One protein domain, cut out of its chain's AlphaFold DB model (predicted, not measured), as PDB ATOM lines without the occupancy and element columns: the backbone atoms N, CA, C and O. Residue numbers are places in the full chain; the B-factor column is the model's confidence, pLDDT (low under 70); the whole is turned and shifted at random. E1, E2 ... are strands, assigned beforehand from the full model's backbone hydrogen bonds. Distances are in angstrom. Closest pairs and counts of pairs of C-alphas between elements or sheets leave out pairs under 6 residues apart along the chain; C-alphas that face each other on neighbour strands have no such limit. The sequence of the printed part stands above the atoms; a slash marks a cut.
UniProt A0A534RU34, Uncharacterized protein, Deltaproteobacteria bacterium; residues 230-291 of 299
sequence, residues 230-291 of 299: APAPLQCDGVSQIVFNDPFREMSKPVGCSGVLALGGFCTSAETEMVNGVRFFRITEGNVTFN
ATOM      1  N   ALA A 230     166.014 168.527 192.946       82.88
ATOM      2  CA  ALA A 230     165.725 168.681 194.367       82.88
ATOM      3  C   ALA A 230     166.354 169.988 194.887       82.88
ATOM      4  O   ALA A 230     167.504 170.256 194.540       82.88
ATOM      5  N   PRO A 231     165.641 170.777 195.710       85.19
ATOM      6  CA  PRO A 231     166.163 172.047 196.193       85.19
ATOM      7  C   PRO A 231     167.375 171.824 197.104       85.19
ATOM      8  O   PRO A 231     167.357 170.919 197.945       85.19
ATOM      9  N   ALA A 232     168.387 172.676 196.966       88.00
ATOM     10  CA  ALA A 232     169.546 172.769 197.852       88.00
ATOM     11  C   ALA A 232     169.622 174.167 198.509       88.00
ATOM     12  O   ALA A 232     169.030 175.111 197.982       88.00
ATOM     13  N   PRO A 233     170.286 174.317 199.674       90.44
ATOM     14  CA  PRO A 233     170.571 175.636 200.249       90.44
ATOM     15  C   PRO A 233     171.437 176.488 199.305       90.44
ATOM     16  O   PRO A 233     172.145 175.927 198.469       90.44
ATOM     17  N   LEU A 234     171.463 177.814 199.482       88.75
ATOM     18  CA  LEU A 234     172.353 178.739 198.765       88.75
ATOM     19  C   LEU A 234     173.828 178.445 199.087       88.75
ATOM     20  O   LEU A 234     174.431 179.026 199.992       88.75
ATOM     21  N   GLN A 235     174.418 177.524 198.331       89.50
ATOM     22  CA  GLN A 235     175.813 177.095 198.428       89.50
ATOM     23  C   GLN A 235     176.372 176.857 197.028       89.50
ATOM     24  O   GLN A 235     175.606 176.579 196.119       89.50
ATOM     25  N   CYS A 236     177.696 176.946 196.876       90.94
ATOM     26  CA  CYS A 236     178.379 176.582 195.635       90.94
ATOM     27  C   CYS A 236     178.508 175.057 195.547       90.94
ATOM     28  O   CYS A 236     179.481 174.494 196.062       90.94
ATOM     29  N   ASP A 237     177.522 174.394 194.947       90.00
ATOM     30  CA  ASP A 237     177.464 172.929 194.816       90.00
ATOM     31  C   ASP A 237     177.725 172.427 193.383       90.00
ATOM     32  O   ASP A 237     177.730 171.219 193.124       90.00
ATOM     33  N   GLY A 238     178.016 173.347 192.463       89.75
ATOM     34  CA  GLY A 238     178.220 173.077 191.045       89.75
ATOM     35  C   GLY A 238     176.926 173.055 190.233       89.75
ATOM     36  O   GLY A 238     176.978 172.724 189.045       89.75
ATOM     37  N   VAL A 239     175.777 173.393 190.827       88.31
ATOM     38  CA  VAL A 239     174.469 173.368 190.170       88.31
ATOM     39  C   VAL A 239     173.790 174.726 190.308       88.31
ATOM     40  O   VAL A 239     173.543 175.205 191.401       88.31
ATOM     41  N   SER A 240     173.431 175.346 189.183       89.69
ATOM     42  CA  SER A 240     172.644 176.587 189.204       89.69
ATOM     43  C   SER A 240     171.162 176.279 189.410       89.69
ATOM     44  O   SER A 240     170.575 175.536 188.617       89.69
ATOM     45  N   GLN A 241     170.555 176.840 190.456       89.94
ATOM     46  CA  GLN A 241     169.184 176.531 190.864       89.94
ATOM     47  C   GLN A 241     168.355 177.783 191.162       89.94
ATOM     48  O   GLN A 241     168.826 178.762 191.743       89.94
ATOM     49  N   ILE A 242     167.065 177.708 190.828       87.81
ATOM     50  CA  ILE A 242     166.043 178.614 191.354       87.81
ATOM     51  C   ILE A 242     165.184 177.811 192.331       87.81
ATOM     52  O   ILE A 242     164.523 176.849 191.936       87.81
ATOM     53  N   VAL A 243     165.195 178.203 193.603       88.25
ATOM     54  CA  VAL A 243     164.474 177.538 194.693       88.25
ATOM     55  C   VAL A 243     163.317 178.421 195.145       88.25
ATOM     56  O   VAL A 243     163.479 179.622 195.330       88.25
ATOM     57  N   PHE A 244     162.136 177.840 195.351       86.25
ATOM     58  CA  PHE A 244     160.946 178.567 195.801       86.25
ATOM     59  C   PHE A 244     160.565 178.207 197.235       86.25
ATOM     60  O   PHE A 244     160.795 177.085 197.680       86.25
ATOM     61  N   ASN A 245     159.888 179.140 197.911       84.56
ATOM     62  CA  ASN A 245     159.336 178.990 199.261       84.56
ATOM     63  C   ASN A 245     160.368 178.822 200.385       84.56
ATOM     64  O   ASN A 245     159.996 178.346 201.456       84.56
ATOM     65  N   ASP A 246     161.623 179.212 200.156       89.12
ATOM     66  CA  ASP A 246     162.706 179.194 201.147       89.12
ATOM     67  C   ASP A 246     162.679 177.966 202.091       89.12
ATOM     68  O   ASP A 246     162.483 178.086 203.308       89.12
ATOM     69  N   PRO A 247     162.819 176.743 201.544       89.44
ATOM     70  CA  PRO A 247     162.662 175.514 202.317       89.44
ATOM     71  C   PRO A 247     163.730 175.360 203.410       89.44
ATOM     72  O   PRO A 247     163.522 174.610 204.367       89.44
ATOM     73  N   PHE A 248     164.846 176.087 203.295       92.75
ATOM     74  CA  PHE A 248     165.972 176.055 204.227       92.75
ATOM     75  C   PHE A 248     165.982 177.218 205.228       92.75
ATOM     76  O   PHE A 248     166.837 177.230 206.112       92.75
ATOM     77  N   ARG A 249     164.987 178.120 205.176       92.81
ATOM     78  CA  ARG A 249     164.833 179.274 206.087       92.81
ATOM     79  C   ARG A 249     166.042 180.207 206.068       92.81
ATOM     80  O   ARG A 249     166.522 180.648 207.114       92.81
ATOM     81  N   GLU A 250     166.535 180.475 204.872       92.38
ATOM     82  CA  GLU A 250     167.665 181.360 204.602       92.38
ATOM     83  C   GLU A 250     167.267 182.833 204.761       92.38
ATOM     84  O   GLU A 250     168.124 183.693 204.971       92.38
ATOM     85  N   MET A 251     165.963 183.131 204.706       95.19
ATOM     86  CA  MET A 251     165.407 184.469 204.858       95.19
ATOM     87  C   MET A 251     164.341 184.531 205.956       95.19
ATOM     88  O   MET A 251     163.597 183.590 206.242       95.19
ATOM     89  N   SER A 252     164.216 185.710 206.564       94.00
ATOM     90  CA  SER A 252     163.083 186.023 207.437       94.00
ATOM     91  C   SER A 252     161.802 186.141 206.614       94.00
ATOM     92  O   SER A 252     161.796 186.793 205.569       94.00
ATOM     93  N   LYS A 253     160.696 185.577 207.111       89.75
ATOM     94  CA  LYS A 253     159.377 185.732 206.477       89.75
ATOM     95  C   LYS A 253     158.983 187.213 206.367       89.75
ATOM     96  O   LYS A 253     159.265 187.975 207.297       89.75
ATOM     97  N   PRO A 254     158.301 187.618 205.285       90.81
ATOM     98  CA  PRO A 254     157.822 188.983 205.137       90.81
ATOM     99  C   PRO A 254     156.762 189.329 206.190       90.81
ATOM    100  O   PRO A 254     156.001 188.472 206.644       90.81
ATOM    101  N   VAL A 255     156.692 190.611 206.550       92.38
ATOM    102  CA  VAL A 255     155.687 191.171 207.463       92.38
ATOM    103  C   VAL A 255     154.885 192.214 206.698       92.38
ATOM    104  O   VAL A 255     155.454 193.150 206.144       92.38
ATOM    105  N   GLY A 256     153.560 192.048 206.642       89.69
ATOM    106  CA  GLY A 256     152.679 192.983 205.931       89.69
ATOM    107  C   GLY A 256     153.040 193.149 204.451       89.69
ATOM    108  O   GLY A 256     153.053 194.271 203.958       89.69
ATOM    109  N   CYS A 257     153.391 192.053 203.767       89.00
ATOM    110  CA  CYS A 257     153.855 192.059 202.372       89.00
ATOM    111  C   CYS A 257     155.140 192.865 202.113       89.00
ATOM    112  O   CYS A 257     155.433 193.212 200.973       89.00
ATOM    113  N   SER A 258     155.933 193.124 203.158       93.12
ATOM    114  CA  SER A 258     157.241 193.774 203.072       93.12
ATOM    115  C   SER A 258     158.345 192.862 203.610       93.12
ATOM    116  O   SER A 258     158.154 192.149 204.600       93.12
ATOM    117  N   GLY A 259     159.504 192.863 202.952       92.88
ATOM    118  CA  GLY A 259     160.658 192.041 203.317       92.88
ATOM    119  C   GLY A 259     161.530 191.684 202.115       92.88
ATOM    120  O   GLY A 259     161.389 192.252 201.034       92.88
ATOM    121  N   VAL A 260     162.432 190.721 202.307       94.75
ATOM    122  CA  VAL A 260     163.279 190.187 201.231       94.75
ATOM    123  C   VAL A 260     162.457 189.218 200.384       94.75
ATOM    124  O   VAL A 260     162.049 188.177 200.891       94.75
ATOM    125  N   LEU A 261     162.212 189.551 199.113       92.31
ATOM    126  CA  LEU A 261     161.478 188.690 198.174       92.31
ATOM    127  C   LEU A 261     162.290 187.459 197.762       92.31
ATOM    128  O   LEU A 261     161.759 186.354 197.705       92.31
ATOM    129  N   ALA A 262     163.568 187.658 197.467       93.75
ATOM    130  CA  ALA A 262     164.480 186.603 197.070       93.75
ATOM    131  C   ALA A 262     165.910 186.976 197.458       93.75
ATOM    132  O   ALA A 262     166.260 188.158 197.520       93.75
ATOM    133  N   LEU A 263     166.729 185.956 197.681       94.69
ATOM    134  CA  LEU A 263     168.160 186.070 197.899       94.69
ATOM    135  C   LEU A 263     168.875 185.347 196.760       94.69
ATOM    136  O   LEU A 263     168.572 184.194 196.466       94.69
ATOM    137  N   GLY A 264     169.799 186.042 196.103       92.81
ATOM    138  CA  GLY A 264     170.599 185.497 195.012       92.81
ATOM    139  C   GLY A 264     172.089 185.525 195.326       92.81
ATOM    140  O   GLY A 264     172.546 186.325 196.143       92.81
ATOM    141  N   GLY A 265     172.844 184.669 194.647       90.56
ATOM    142  CA  GLY A 265     174.295 184.599 194.747       90.56
ATOM    143  C   GLY A 265     174.915 183.942 193.521       90.56
ATOM    144  O   GLY A 265     174.227 183.321 192.711       90.56
ATOM    145  N   PHE A 266     176.227 184.097 193.382       92.38
ATOM    146  CA  PHE A 266     176.990 183.479 192.309       92.38
ATOM    147  C   PHE A 266     178.322 182.950 192.829       92.38
ATOM    148  O   PHE A 266     178.890 183.483 193.785       92.38
ATOM    149  N   CYS A 267     178.832 181.927 192.158       92.25
ATOM    150  CA  CYS A 267     180.148 181.362 192.416       92.25
ATOM    151  C   CYS A 267     181.077 181.711 191.260       92.25
ATOM    152  O   CYS A 267     180.648 181.809 190.107       92.25
ATOM    153  N   THR A 268     182.354 181.917 191.570       93.19
ATOM    154  CA  THR A 268     183.369 182.276 190.576       93.19
ATOM    155  C   THR A 268     184.488 181.254 190.543       93.19
ATOM    156  O   THR A 268     184.717 180.522 191.508       93.19
ATOM    157  N   SER A 269     185.210 181.234 189.429       90.94
ATOM    158  CA  SER A 269     186.494 180.550 189.311       90.94
ATOM    159  C   SER A 269     187.641 181.560 189.207       90.94
ATOM    160  O   SER A 269     187.421 182.766 189.094       90.94
ATOM    161  N   ALA A 270     188.881 181.065 189.213       93.38
ATOM    162  CA  ALA A 270     190.064 181.891 188.972       93.38
ATOM    163  C   ALA A 270     190.243 182.294 187.492       93.38
ATOM    164  O   ALA A 270     191.149 183.067 187.183       93.38
ATOM    165  N   GLU A 271     189.417 181.773 186.577       94.31
ATOM    166  CA  GLU A 271     189.430 182.160 185.165       94.31
ATOM    167  C   GLU A 271     188.966 183.615 185.016       94.31
ATOM    168  O   GLU A 271     188.006 184.047 185.664       94.31
ATOM    169  N   THR A 272     189.650 184.380 184.165       94.19
ATOM    170  CA  THR A 272     189.364 185.806 183.962       94.19
ATOM    171  C   THR A 272     189.264 186.164 182.493       94.19
ATOM    172  O   THR A 272     189.982 185.599 181.672       94.19
ATOM    173  N   GLU A 273     188.446 187.169 182.193       89.88
ATOM    174  CA  GLU A 273     188.262 187.727 180.855       89.88
ATOM    175  C   GLU A 273     188.321 189.262 180.900       89.88
ATOM    176  O   GLU A 273     187.953 189.886 181.898       89.88
ATOM    177  N   MET A 274     188.821 189.885 179.830       93.44
ATOM    178  CA  MET A 274     188.843 191.342 179.677       93.44
ATOM    179  C   MET A 274     187.683 191.780 178.785       93.44
ATOM    180  O   MET A 274     187.663 191.453 177.602       93.44
ATOM    181  N   VAL A 275     186.770 192.589 179.320       82.94
ATOM    182  CA  VAL A 275     185.644 193.158 178.566       82.94
ATOM    183  C   VAL A 275     185.729 194.678 178.658       82.94
ATOM    184  O   VAL A 275     185.685 195.243 179.749       82.94
ATOM    185  N   ASN A 276     185.907 195.350 177.516       89.81
ATOM    186  CA  ASN A 276     186.039 196.813 177.422       89.81
ATOM    187  C   ASN A 276     187.080 197.417 178.388       89.81
ATOM    188  O   ASN A 276     186.866 198.473 178.978       89.81
ATOM    189  N   GLY A 277     188.214 196.734 178.575       92.50
ATOM    190  CA  GLY A 277     189.300 197.197 179.449       92.50
ATOM    191  C   GLY A 277     189.102 196.911 180.943       92.50
ATOM    192  O   GLY A 277     189.988 197.230 181.733       92.50
ATOM    193  N   VAL A 278     188.004 196.262 181.335       94.00
ATOM    194  CA  VAL A 278     187.750 195.820 182.713       94.00
ATOM    195  C   VAL A 278     187.947 194.307 182.810       94.00
ATOM    196  O   VAL A 278     187.494 193.558 181.945       94.00
ATOM    197  N   ARG A 279     188.642 193.852 183.860       93.50
ATOM    198  CA  ARG A 279     188.848 192.424 184.135       93.50
ATOM    199  C   ARG A 279     187.667 191.865 184.921       93.50
ATOM    200  O   ARG A 279     187.368 192.368 186.001       93.50
ATOM    201  N   PHE A 280     187.077 190.788 184.424       90.12
ATOM    202  CA  PHE A 280     186.007 190.045 185.083       90.12
ATOM    203  C   PHE A 280     186.468 188.631 185.432       90.12
ATOM    204  O   PHE A 280     187.261 188.039 184.702       90.12
ATOM    205  N   PHE A 281     185.975 188.095 186.550       91.00
ATOM    206  CA  PHE A 281     186.110 186.679 186.897       91.00
ATOM    207  C   PHE A 281     184.932 185.896 186.327       91.00
ATOM    208  O   PHE A 281     183.796 186.378 186.346       91.00
ATOM    209  N   ARG A 282     185.194 184.680 185.852       90.44
ATOM    210  CA  ARG A 282     184.151 183.808 185.313       90.44
ATOM    211  C   ARG A 282     183.210 183.350 186.421       90.44
ATOM    212  O   ARG A 282     183.650 182.711 187.379       90.44
ATOM    213  N   ILE A 283     181.917 183.602 186.230       90.19
ATOM    214  CA  ILE A 283     180.843 182.994 187.019       90.19
ATOM    215  C   ILE A 283     180.641 181.552 186.545       90.19
ATOM    216  O   ILE A 283     180.508 181.300 185.348       90.19
ATOM    217  N   THR A 284     180.636 180.606 187.479       91.06
ATOM    218  CA  THR A 284     180.432 179.173 187.200       91.06
ATOM    219  C   THR A 284     179.066 178.669 187.643       91.06
ATOM    220  O   THR A 284     178.625 177.629 187.168       91.06
ATOM    221  N   GLU A 285     178.402 179.394 188.541       91.56
ATOM    222  CA  GLU A 285     177.130 178.998 189.139       91.56
ATOM    223  C   GLU A 285     176.350 180.239 189.571       91.56
ATOM    224  O   GLU A 285     176.952 181.209 190.044       91.56
ATOM    225  N   GLY A 286     175.027 180.202 189.428       90.00
ATOM    226  CA  GLY A 286     174.118 181.213 189.958       90.00
ATOM    227  C   GLY A 286     172.929 180.559 190.650       90.00
ATOM    228  O   GLY A 286     172.254 179.728 190.047       90.00
ATOM    229  N   ASN A 287     172.662 180.969 191.889       92.81
ATOM    230  CA  ASN A 287     171.554 180.461 192.691       92.81
ATOM    231  C   ASN A 287     170.640 181.595 193.135       92.81
ATOM    232  O   ASN A 287     171.106 182.684 193.480       92.81
ATOM    233  N   VAL A 288     169.336 181.327 193.146       93.62
ATOM    234  CA  VAL A 288     168.317 182.253 193.650       93.62
ATOM    235  C   VAL A 288     167.305 181.482 194.489       93.62
ATOM    236  O   VAL A 288     166.629 180.597 193.972       93.62
ATOM    237  N   THR A 289     167.141 181.858 195.755       93.94
ATOM    238  CA  THR A 289     166.064 181.359 196.620       93.94
ATOM    239  C   THR A 289     165.003 182.443 196.784       93.94
ATOM    240  O   THR A 289     165.291 183.533 197.274       93.94
ATOM    241  N   PHE A 290     163.760 182.153 196.404       92.38
ATOM    242  CA  PHE A 290     162.589 182.988 196.666       92.38
ATOM    243  C   PHE A 290     162.015 182.686 198.049       92.38
ATOM    244  O   PHE A 290     161.826 181.526 198.425       92.38
ATOM    245  N   ASN A 291     161.703 183.746 198.790       92.94
ATOM    246  CA  ASN A 291     161.152 183.671 200.134       92.94
ATOM    247  C   ASN A 291     159.740 183.061 200.133       92.94
ATOM    248  O   ASN A 291     158.988 183.158 199.162       92.94
TER     249      ASN A 291
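AT A GLANCE: This is residues 230 to 291 of the 299 residues of an uncharacterized protein of Deltaproteobacteria bacterium (UniProt A0A534RU34). What does the model look like? After a long winding stretch without a named element, residues 230 to 261, comes one long, sharply bent two-stranded hairpin, E1 then E2; residues 242 to 243 pair beside E2, and the turn at the hairpin's far end sticks out, residues 274 to 279 standing free. What is it made of? The printed part has 62 residues, no named helix and two named strands in one antiparallel sheet, order E1 - E2; the class is all strand, though under half of the residues are in named elements. How is it shaped? It is loose, with a radius of gyration of the C-alphas of 14.9 A, and flat, spanning 45 by 26 by 12 A.

HOW THE PARTS SIT: What ties the first stretch to the sheet? Residues 242 to 243 form a short parallel pairing with residues 288 to 289 of E2, residues 278 to 290. How do the strands stand? E1, residues 262 to 275, and E2 are antiparallel neighbours at 161 degrees, forming a hairpin; N 263 and O 289 are 2.8 A apart and N 275 and O 278 2.9 A, both within hydrogen-bond range. Where do they bend? E1 bends by 100 degrees at residue 271 and E2 by 70 degrees at residue 284.

IN THESE COORDINATES: Where does E1 run? It spans 28.9 A from C-alpha 262 at (164.480, 186.603, 197.070) to C-alpha 275. Where does E2 end? It spans 31.5 A and ends at C-alpha 290, at (162.589, 182.988, 196.666).

THE WHOLE: How large is it? The two C-alphas farthest apart, of Gly 256 and Gly 277, are 45.4 A apart. Is it continuous and confident? The printed part has no cut, the link from E1 to E2 is tight, and no printed residue is under 70 in pLDDT.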